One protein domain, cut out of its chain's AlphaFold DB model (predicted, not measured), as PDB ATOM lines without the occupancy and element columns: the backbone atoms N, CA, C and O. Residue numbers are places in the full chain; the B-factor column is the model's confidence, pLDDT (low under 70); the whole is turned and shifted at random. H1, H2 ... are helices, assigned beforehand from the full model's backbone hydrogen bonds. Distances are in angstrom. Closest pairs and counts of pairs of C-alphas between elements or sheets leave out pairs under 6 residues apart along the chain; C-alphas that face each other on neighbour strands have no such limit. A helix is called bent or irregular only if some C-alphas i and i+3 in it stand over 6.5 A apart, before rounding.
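Overview. This is residues 108 to 138 and 155 to 198 of the 198 residues of an uncharacterized protein of Trypanosoma rangeli SC58 (UniProt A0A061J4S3). Look first for one very long, unbroken helix, H2, which makes the longest axis; a second long helix, H1, runs slanted to it and roughly back against it, with an empty gap between the two. The two ends at the cut in the chain lie toward the same end of the whole, and both helices stand free. The printed part has 75 residues, with two named helices in the order H1, H2, no named strand, and the class all helix. It is extended, with a radius of gyration of the C-alphas of 22.5 A, and flat, spanning 63 by 47 by 18 A.

Along the chain. Find C-alpha 155 at (27.932, -55.063, 10.611); from there H2, residues 155 to 196, runs 61.5 A to C-alpha 196 at (19.147, -14.230, -34.505). Then go to C-alpha 108 at (35.683, -46.129, -46.506), where H1, residues 108 to 137, begins; it is 43.1 A long and ends at C-alpha 137. Neither helix is bent.

Arrangement. Compare H2, the longest helix, with H1: the two are apart, no C-alpha of the one being within 8 A of the other. The N-to-C direction of H2 is (-0.10, 0.70, -0.70), and that of H1 is (-0.40, -0.46, 0.79). In the backbones of H1 and H2 you will find every O i to N i+4 pair within hydrogen-bond range.

Size, cuts and confidence. The two C-alphas farthest apart are those of Glu 155 and Arg 198, at 65.8 A. Between Glu 138 and Glu 155 you meet the cut: residues 139 to 154 are not printed, and the C-alphas on its two sides are 25.5 A apart. The link from H1 to H2 runs across this cut. The mean pLDDT of the printed part is 92.5; look for values under 70 at residues 137 to 138 and at residue 198, the chain's last residue.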
ATOM      1  N   GLN A 108      35.019 -45.630 -47.717       88.00
ATOM      2  CA  GLN A 108      35.683 -46.129 -46.506       88.00
ATOM      3  C   GLN A 108      34.919 -45.732 -45.243       88.00
ATOM      4  O   GLN A 108      34.794 -46.541 -44.327       88.00
ATOM      5  N   GLN A 109      34.349 -44.526 -45.215       89.25
ATOM      6  CA  GLN A 109      33.526 -44.070 -44.097       89.25
ATOM      7  C   GLN A 109      32.260 -44.928 -43.939       89.25
ATOM      8  O   GLN A 109      31.908 -45.323 -42.830       89.25
ATOM      9  N   VAL A 110      31.611 -45.293 -45.051       91.75
ATOM     10  CA  VAL A 110      30.450 -46.199 -45.039       91.75
ATOM     11  C   VAL A 110      30.834 -47.604 -44.566       91.75
ATOM     12  O   VAL A 110      30.065 -48.228 -43.837       91.75
ATOM     13  N   ALA A 111      32.013 -48.106 -44.941       93.06
ATOM     14  CA  ALA A 111      32.500 -49.399 -44.465       93.06
ATOM     15  C   ALA A 111      32.761 -49.393 -42.947       93.06
ATOM     16  O   ALA A 111      32.325 -50.306 -42.250       93.06
ATOM     17  N   GLN A 112      33.392 -48.337 -42.424       94.25
ATOM     18  CA  GLN A 112      33.640 -48.179 -40.986       94.25
ATOM     19  C   GLN A 112      32.340 -48.055 -40.186       94.25
ATOM     20  O   GLN A 112      32.187 -48.712 -39.161       94.25
ATOM     21  N   LEU A 113      31.372 -47.278 -40.678       96.06
ATOM     22  CA  LEU A 113      30.069 -47.144 -40.029       96.06
ATOM     23  C   LEU A 113      29.318 -48.481 -39.989       96.06
ATOM     24  O   LEU A 113      28.710 -48.822 -38.979       96.06
ATOM     25  N   ARG A 114      29.378 -49.261 -41.075       96.12
ATOM     26  CA  ARG A 114      28.777 -50.600 -41.116       96.12
ATOM     27  C   ARG A 114      29.420 -51.543 -40.107       96.12
ATOM     28  O   ARG A 114      28.683 -52.273 -39.452       96.12
ATOM     29  N   GLN A 115      30.744 -51.503 -39.968       96.19
ATOM     30  CA  GLN A 115      31.446 -52.301 -38.964       96.19
ATOM     31  C   GLN A 115      31.028 -51.892 -37.548       96.19
ATOM     32  O   GLN A 115      30.615 -52.741 -36.769       96.19
ATOM     33  N   LEU A 116      31.006 -50.590 -37.254       96.31
ATOM     34  CA  LEU A 116      30.587 -50.081 -35.949       96.31
ATOM     35  C   LEU A 116      29.152 -50.496 -35.595       96.31
ATOM     36  O   LEU A 116      28.878 -50.888 -34.467       96.31
ATOM     37  N   VAL A 117      28.223 -50.446 -36.553       97.81
ATOM     38  CA  VAL A 117      26.839 -50.894 -36.330       97.81
ATOM     39  C   VAL A 117      26.779 -52.396 -36.046       97.81
ATOM     40  O   VAL A 117      25.996 -52.817 -35.194       97.81
ATOM     41  N   GLN A 118      27.591 -53.209 -36.726       97.25
ATOM     42  CA  GLN A 118      27.671 -54.646 -36.450       97.25
ATOM     43  C   GLN A 118      28.218 -54.918 -35.048       97.25
ATOM     44  O   GLN A 118      27.614 -55.700 -34.313       97.25
ATOM     45  N   ASP A 119      29.289 -54.229 -34.661       96.88
ATOM     46  CA  ASP A 119      29.917 -54.374 -33.348       96.88
ATOM     47  C   ASP A 119      28.935 -53.972 -32.238       96.88
ATOM     48  O   ASP A 119      28.657 -54.760 -31.334       96.88
ATOM     49  N   LEU A 120      28.281 -52.813 -32.379       97.56
ATOM     50  CA  LEU A 120      27.248 -52.358 -31.445       97.56
ATOM     51  C   LEU A 120      26.069 -53.331 -31.364       97.56
ATOM     52  O   LEU A 120      25.513 -53.530 -30.288       97.56
ATOM     53  N   THR A 121      25.677 -53.957 -32.476       96.62
ATOM     54  CA  THR A 121      24.588 -54.948 -32.487       96.62
ATOM     55  C   THR A 121      24.984 -56.214 -31.728       96.62
ATOM     56  O   THR A 121      24.182 -56.743 -30.955       96.62
ATOM     57  N   ALA A 122      26.217 -56.689 -31.910       96.38
ATOM     58  CA  ALA A 122      26.741 -57.843 -31.188       96.38
ATOM     59  C   ALA A 122      26.862 -57.556 -29.683       96.38
ATOM     60  O   ALA A 122      26.431 -58.368 -28.863       96.38
ATOM     61  N   GLU A 123      27.366 -56.379 -29.310       94.81
ATOM     62  CA  GLU A 123      27.428 -55.939 -27.914       94.81
ATOM     63  C   GLU A 123      26.033 -55.835 -27.286       94.81
ATOM     64  O   GLU A 123      25.817 -56.318 -26.172       94.81
ATOM     65  N   ASN A 124      25.056 -55.283 -28.013       95.12
ATOM     66  CA  ASN A 124      23.677 -55.187 -27.539       95.12
ATOM     67  C   ASN A 124      23.061 -56.578 -27.318       95.12
ATOM     68  O   ASN A 124      22.391 -56.799 -26.312       95.12
ATOM     69  N   ALA A 125      23.341 -57.544 -28.198       96.12
ATOM     70  CA  ALA A 125      22.894 -58.925 -28.027       96.12
ATOM     71  C   ALA A 125      23.491 -59.577 -26.766       96.12
ATOM     72  O   ALA A 125      22.769 -60.230 -26.010       96.12
ATOM     73  N   VAL A 126      24.781 -59.355 -26.491       96.75
ATOM     74  CA  VAL A 126      25.435 -59.841 -25.265       96.75
ATOM     75  C   VAL A 126      24.837 -59.181 -24.024       96.75
ATOM     76  O   VAL A 126      24.574 -59.867 -23.036       96.75
ATOM     77  N   LEU A 127      24.591 -57.871 -24.057       97.25
ATOM     78  CA  LEU A 127      23.955 -57.154 -22.950       97.25
ATOM     79  C   LEU A 127      22.541 -57.670 -22.686       97.25
ATOM     80  O   LEU A 127      22.204 -57.956 -21.540       97.25
ATOM     81  N   GLN A 128      21.740 -57.873 -23.730       96.06
ATOM     82  CA  GLN A 128      20.406 -58.459 -23.609       96.06
ATOM     83  C   GLN A 128      20.456 -59.884 -23.057       96.06
ATOM     84  O   GLN A 128      19.642 -60.235 -22.207       96.06
ATOM     85  N   GLN A 129      21.426 -60.695 -23.485       93.75
ATOM     86  CA  GLN A 129      21.630 -62.031 -22.931       93.75
ATOM     87  C   GLN A 129      22.025 -61.977 -21.452       93.75
ATOM     88  O   GLN A 129      21.498 -62.748 -20.657       93.75
ATOM     89  N   ARG A 130      22.905 -61.050 -21.058       91.75
ATOM     90  CA  ARG A 130      23.287 -60.849 -19.652       91.75
ATOM     91  C   ARG A 130      22.104 -60.395 -18.807       91.75
ATOM     92  O   ARG A 130      21.888 -60.963 -17.747       91.75
ATOM     93  N   MET A 131      21.318 -59.429 -19.285       90.94
ATOM     94  CA  MET A 131      20.091 -59.005 -18.605       90.94
ATOM     95  C   MET A 131      19.111 -60.167 -18.465       90.94
ATOM     96  O   MET A 131      18.575 -60.373 -17.385       90.94
ATOM     97  N   ARG A 132      18.929 -60.970 -19.520       91.44
ATOM     98  CA  ARG A 132      18.084 -62.164 -19.470       91.44
ATOM     99  C   ARG A 132      18.567 -63.153 -18.413       91.44
ATOM    100  O   ARG A 132      17.757 -63.591 -17.619       91.44
ATOM    101  N   VAL A 133      19.862 -63.461 -18.357       85.38
ATOM    102  CA  VAL A 133      20.426 -64.371 -17.342       85.38
ATOM    103  C   VAL A 133      20.276 -63.808 -15.930       85.38
ATOM    104  O   VAL A 133      19.968 -64.563 -15.019       85.38
ATOM    105  N   LEU A 134      20.460 -62.499 -15.739       84.38
ATOM    106  CA  LEU A 134      20.238 -61.864 -14.438       84.38
ATOM    107  C   LEU A 134      18.767 -61.957 -14.013       84.38
ATOM    108  O   LEU A 134      18.492 -62.286 -12.868       84.38
ATOM    109  N   MET A 135      17.836 -61.731 -14.941       78.88
ATOM    110  CA  MET A 135      16.398 -61.784 -14.665       78.88
ATOM    111  C   MET A 135      15.847 -63.215 -14.543       78.88
ATOM    112  O   MET A 135      14.949 -63.461 -13.749       78.88
ATOM    113  N   GLU A 136      16.357 -64.176 -15.318       73.81
ATOM    114  CA  GLU A 136      15.950 -65.589 -15.256       73.81
ATOM    115  C   GLU A 136      16.635 -66.322 -14.090       73.81
ATOM    116  O   GLU A 136      16.028 -67.190 -13.462       73.81
ATOM    117  N   GLY A 137      17.868 -65.934 -13.746       57.81
ATOM    118  CA  GLY A 137      18.591 -66.418 -12.568       57.81
ATOM    119  C   GLY A 137      17.966 -65.974 -11.243       57.81
ATOM    120  O   GLY A 137      18.157 -66.640 -10.231       57.81
ATOM    121  N   GLU A 138      17.155 -64.915 -11.248       53.47
ATOM    122  CA  GLU A 138      16.400 -64.457 -10.074       53.47
ATOM    123  C   GLU A 138      15.205 -65.372  -9.737       53.47
ATOM    124  O   GLU A 138      14.705 -65.353  -8.615       53.47
ATOM    125  N   GLU A 155      26.866 -55.577  11.487       85.69
ATOM    126  CA  GLU A 155      27.932 -55.063  10.611       85.69
ATOM    127  C   GLU A 155      27.460 -54.903   9.154       85.69
ATOM    128  O   GLU A 155      27.753 -53.896   8.505       85.69
ATOM    129  N   GLU A 156      26.652 -55.840   8.644       80.25
ATOM    130  CA  GLU A 156      26.020 -55.715   7.325       80.25
ATOM    131  C   GLU A 156      25.033 -54.543   7.269       80.25
ATOM    132  O   GLU A 156      24.982 -53.833   6.260       80.25
ATOM    133  N   THR A 157      24.276 -54.294   8.350       86.25
ATOM    134  CA  THR A 157      23.372 -53.131   8.414       86.25
ATOM    135  C   THR A 157      24.140 -51.818   8.313       86.25
ATOM    136  O   THR A 157      23.744 -50.929   7.557       86.25
ATOM    137  N   GLU A 158      25.264 -51.692   9.019       87.75
ATOM    138  CA  GLU A 158      26.089 -50.485   9.004       87.75
ATOM    139  C   GLU A 158      26.749 -50.271   7.638       87.75
ATOM    140  O   GLU A 158      26.741 -49.153   7.111       87.75
ATOM    141  N   ALA A 159      27.243 -51.344   7.013       89.75
ATOM    142  CA  ALA A 159      27.798 -51.297   5.663       89.75
ATOM    143  C   ALA A 159      26.746 -50.875   4.620       89.75
ATOM    144  O   ALA A 159      27.033 -50.047   3.746       89.75
ATOM    145  N   LEU A 160      25.516 -51.388   4.727       92.31
ATOM    146  CA  LEU A 160      24.393 -50.983   3.879       92.31
ATOM    147  C   LEU A 160      24.032 -49.511   4.089       92.31
ATOM    148  O   LEU A 160      23.899 -48.778   3.111       92.31
ATOM    149  N   LEU A 161      23.939 -49.046   5.336       93.81
ATOM    150  CA  LEU A 161      23.661 -47.641   5.644       93.81
ATOM    151  C   LEU A 161      24.739 -46.707   5.085       93.81
ATOM    152  O   LEU A 161      24.422 -45.657   4.522       93.81
ATOM    153  N   LEU A 162      26.013 -47.083   5.188       95.25
ATOM    154  CA  LEU A 162      27.114 -46.302   4.630       95.25
ATOM    155  C   LEU A 162      27.060 -46.268   3.098       95.25
ATOM    156  O   LEU A 162      27.261 -45.211   2.490       95.25
ATOM    157  N   ARG A 163      26.730 -47.399   2.465       95.62
ATOM    158  CA  ARG A 163      26.500 -47.472   1.020       95.62
ATOM    159  C   ARG A 163      25.340 -46.571   0.595       95.62
ATOM    160  O   ARG A 163      25.501 -45.834  -0.372       95.62
ATOM    161  N   VAL A 164      24.220 -46.589   1.319       95.88
ATOM    162  CA  VAL A 164      23.061 -45.720   1.054       95.88
ATOM    163  C   VAL A 164      23.465 -44.251   1.143       95.88
ATOM    164  O   VAL A 164      23.281 -43.528   0.171       95.88
ATOM    165  N   ARG A 165      24.135 -43.825   2.220       97.19
ATOM    166  CA  ARG A 165      24.604 -42.432   2.361       97.19
ATOM    167  C   ARG A 165      25.531 -42.002   1.226       97.19
ATOM    168  O   ARG A 165      25.443 -40.877   0.739       97.19
ATOM    169  N   ARG A 166      26.430 -42.890   0.786       97.56
ATOM    170  CA  ARG A 166      27.315 -42.613  -0.355       97.56
ATOM    171  C   ARG A 166      26.522 -42.444  -1.651       97.56
ATOM    172  O   ARG A 166      26.847 -41.558  -2.436       97.56
ATOM    173  N   LEU A 167      25.513 -43.283  -1.878       97.88
ATOM    174  CA  LEU A 167      24.647 -43.194  -3.053       97.88
ATOM    175  C   LEU A 167      23.785 -41.928  -3.024       97.88
ATOM    176  O   LEU A 167      23.694 -41.243  -4.034       97.88
ATOM    177  N   GLU A 168      23.231 -41.561  -1.871       97.31
ATOM    178  CA  GLU A 168      22.494 -40.305  -1.687       97.31
ATOM    179  C   GLU A 168      23.375 -39.084  -1.987       97.31
ATOM    180  O   GLU A 168      22.960 -38.172  -2.702       97.31
ATOM    181  N   ALA A 169      24.620 -39.081  -1.498       97.12
ATOM    182  CA  ALA A 169      25.578 -38.025  -1.804       97.12
ATOM    183  C   ALA A 169      25.909 -37.965  -3.305       97.12
ATOM    184  O   ALA A 169      25.958 -36.875  -3.873       97.12
ATOM    185  N   ALA A 170      26.096 -39.119  -3.955       96.31
ATOM    186  CA  ALA A 170      26.357 -39.191  -5.391       96.31
ATOM    187  C   ALA A 170      25.175 -38.663  -6.220       96.31
ATOM    188  O   ALA A 170      25.379 -37.842  -7.111       96.31
ATOM    189  N   LEU A 171      23.943 -39.050  -5.877       98.00
ATOM    190  CA  LEU A 171      22.729 -38.554  -6.535       98.00
ATOM    191  C   LEU A 171      22.576 -37.038  -6.390       98.00
ATOM    192  O   LEU A 171      22.163 -36.361  -7.329       98.00
ATOM    193  N   LYS A 172      22.938 -36.484  -5.228       98.31
ATOM    194  CA  LYS A 172      22.919 -35.034  -5.016       98.31
ATOM    195  C   LYS A 172      23.918 -34.311  -5.920       98.31
ATOM    196  O   LYS A 172      23.572 -33.276  -6.483       98.31
ATOM    197  N   VAL A 173      25.131 -34.845  -6.069       98.06
ATOM    198  CA  VAL A 173      26.136 -34.286  -6.991       98.06
ATOM    199  C   VAL A 173      25.635 -34.355  -8.433       98.06
ATOM    200  O   VAL A 173      25.675 -33.347  -9.130       98.06
ATOM    201  N   GLU A 174      25.075 -35.489  -8.851       97.44
ATOM    202  CA  GLU A 174      24.516 -35.655 -10.197       97.44
ATOM    203  C   GLU A 174      23.383 -34.652 -10.482       97.44
ATOM    204  O   GLU A 174      23.315 -34.072 -11.567       97.44
ATOM    205  N   ALA A 175      22.509 -34.395  -9.504       97.38
ATOM    206  CA  ALA A 175      21.458 -33.387  -9.629       97.38
ATOM    207  C   ALA A 175      22.034 -31.972  -9.816       97.38
ATOM    208  O   ALA A 175      21.581 -31.235 -10.691       97.38
ATOM    209  N   MET A 176      23.069 -31.617  -9.049       98.06
ATOM    210  CA  MET A 176      23.746 -30.323  -9.179       98.06
ATOM    211  C   MET A 176      24.451 -30.168 -10.532       98.06
ATOM    212  O   MET A 176      24.415 -29.094 -11.129       98.06
ATOM    213  N   GLU A 177      25.079 -31.227 -11.040       97.62
ATOM    214  CA  GLU A 177      25.726 -31.210 -12.355       97.62
ATOM    215  C   GLU A 177      24.707 -31.012 -13.482       97.62
ATOM    216  O   GLU A 177      24.955 -30.232 -14.404       97.62
ATOM    217  N   ARG A 178      23.534 -31.656 -13.393       98.00
ATOM    218  CA  ARG A 178      22.439 -31.438 -14.350       98.00
ATOM    219  C   ARG A 178      21.950 -29.991 -14.344       98.00
ATOM    220  O   ARG A 178      21.837 -29.401 -15.414       98.00
ATOM    221  N   GLU A 179      21.728 -29.406 -13.170       97.75
ATOM    222  CA  GLU A 179      21.298 -28.006 -13.040       97.75
ATOM    223  C   GLU A 179      22.347 -27.028 -13.606       97.75
ATOM    224  O   GLU A 179      22.029 -26.090 -14.344       97.75
ATOM    225  N   ALA A 180      23.633 -27.269 -13.335       97.75
ATOM    226  CA  ALA A 180      24.721 -26.464 -13.888       97.75
ATOM    227  C   ALA A 180      24.790 -26.542 -15.426       97.75
ATOM    228  O   ALA A 180      25.084 -25.549 -16.099       97.75
ATOM    229  N   LEU A 181      24.511 -27.712 -16.006       98.31
ATOM    230  CA  LEU A 181      24.437 -27.868 -17.458       98.31
ATOM    231  C   LEU A 181      23.207 -27.175 -18.048       98.31
ATOM    232  O   LEU A 181      23.331 -26.513 -19.078       98.31
ATOM    233  N   GLU A 182      22.051 -27.274 -17.395       98.12
ATOM    234  CA  GLU A 182      20.816 -26.623 -17.835       98.12
ATOM    235  C   GLU A 182      20.950 -25.096 -17.834       98.12
ATOM    236  O   GLU A 182      20.663 -24.444 -18.836       98.12
ATOM    237  N   THR A 183      21.482 -24.516 -16.759       98.00
ATOM    238  CA  THR A 183      21.734 -23.066 -16.680       98.00
ATOM    239  C   THR A 183      22.701 -22.591 -17.767       98.00
ATOM    240  O   THR A 183      22.490 -21.543 -18.385       98.00
ATOM    241  N   ARG A 184      23.744 -23.377 -18.065       98.12
ATOM    242  CA  ARG A 184      24.668 -23.085 -19.168       98.12
ATOM    243  C   ARG A 184      23.976 -23.155 -20.529       98.12
ATOM    244  O   ARG A 184      24.234 -22.290 -21.366       98.12
ATOM    245  N   LEU A 185      23.130 -24.157 -20.756       98.06
ATOM    246  CA  LEU A 185      22.359 -24.301 -21.990       98.06
ATOM    247  C   LEU A 185      21.421 -23.104 -22.184       98.06
ATOM    248  O   LEU A 185      21.484 -22.449 -23.219       98.06
ATOM    249  N   GLN A 186      20.653 -22.733 -21.160       97.94
ATOM    250  CA  GLN A 186      19.779 -21.557 -21.199       97.94
ATOM    251  C   GLN A 186      20.561 -20.271 -21.501       97.94
ATOM    252  O   GLN A 186      20.124 -19.436 -22.295       97.94
ATOM    253  N   ALA A 187      21.753 -20.102 -20.918       97.12
ATOM    254  CA  ALA A 187      22.613 -18.963 -21.233       97.12
ATOM    255  C   ALA A 187      23.046 -18.958 -22.712       97.12
ATOM    256  O   ALA A 187      23.053 -17.903 -23.350       97.12
ATOM    257  N   GLN A 188      23.371 -20.126 -23.279       97.25
ATOM    258  CA  GLN A 188      23.695 -20.261 -24.703       97.25
ATOM    259  C   GLN A 188      22.488 -19.939 -25.596       97.25
ATOM    260  O   GLN A 188      22.633 -19.198 -26.570       97.25
ATOM    261  N   GLU A 189      21.297 -20.416 -25.243       96.75
ATOM    262  CA  GLU A 189      20.051 -20.127 -25.961       96.75
ATOM    263  C   GLU A 189      19.717 -18.631 -25.955       96.75
ATOM    264  O   GLU A 189      19.349 -18.067 -26.989       96.75
ATOM    265  N   GLN A 190      19.915 -17.946 -24.825       96.25
ATOM    266  CA  GLN A 190      19.726 -16.497 -24.742       96.25
ATOM    267  C   GLN A 190      20.684 -15.737 -25.663       96.25
ATOM    268  O   GLN A 190      20.278 -14.771 -26.313       96.25
ATOM    269  N   VAL A 191      21.950 -16.156 -25.740       96.69
ATOM    270  CA  VAL A 191      22.931 -15.541 -26.646       96.69
ATOM    271  C   VAL A 191      22.523 -15.754 -28.104       96.69
ATOM    272  O   VAL A 191      22.500 -14.790 -28.866       96.69
ATOM    273  N   LEU A 192      22.141 -16.976 -28.485       96.06
ATOM    274  CA  LEU A 192      21.678 -17.281 -29.843       96.06
ATOM    275  C   LEU A 192      20.435 -16.476 -30.221       96.06
ATOM    276  O   LEU A 192      20.386 -15.895 -31.302       96.06
ATOM    277  N   THR A 193      19.470 -16.366 -29.310       95.94
ATOM    278  CA  THR A 193      18.249 -15.578 -29.524       95.94
ATOM    279  C   THR A 193      18.576 -14.107 -29.790       95.94
ATOM    280  O   THR A 193      18.014 -13.501 -30.700       95.94
ATOM    281  N   ARG A 194      19.535 -13.527 -29.054       93.81
ATOM    282  CA  ARG A 194      19.991 -12.144 -29.287       93.81
ATOM    283  C   ARG A 194      20.712 -11.966 -30.626       93.81
ATOM    284  O   ARG A 194      20.646 -10.879 -31.191       93.81
ATOM    285  N   LEU A 195      21.415 -12.992 -31.107       92.31
ATOM    286  CA  LEU A 195      22.121 -12.959 -32.391       92.31
ATOM    287  C   LEU A 195      21.175 -13.130 -33.586       92.31
ATOM    288  O   LEU A 195      21.389 -12.484 -34.602       92.31
ATOM    289  N   LEU A 196      20.144 -13.970 -33.458       90.31
ATOM    290  CA  LEU A 196      19.147 -14.230 -34.505       90.31
ATOM    291  C   LEU A 196      18.039 -13.169 -34.571       90.31
ATOM    292  O   LEU A 196      17.374 -13.044 -35.591       90.31
ATOM    293  N   GLY A 197      17.814 -12.426 -33.484       77.88
ATOM    294  CA  GLY A 197      16.849 -11.322 -33.428       77.88
ATOM    295  C   GLY A 197      17.347  -9.995 -34.015       77.88
ATOM    296  O   GLY A 197      16.673  -8.980 -33.845       77.88
ATOM    297  N   ARG A 198      18.526  -9.977 -34.647       53.34
ATOM    298  CA  ARG A 198      19.078  -8.853 -35.419       53.34
ATOM    299  C   ARG A 198      19.058  -9.180 -36.903       53.34
ATOM    300  O   ARG A 198      18.853  -8.221 -37.676       53.34
TER     301      ARG A 198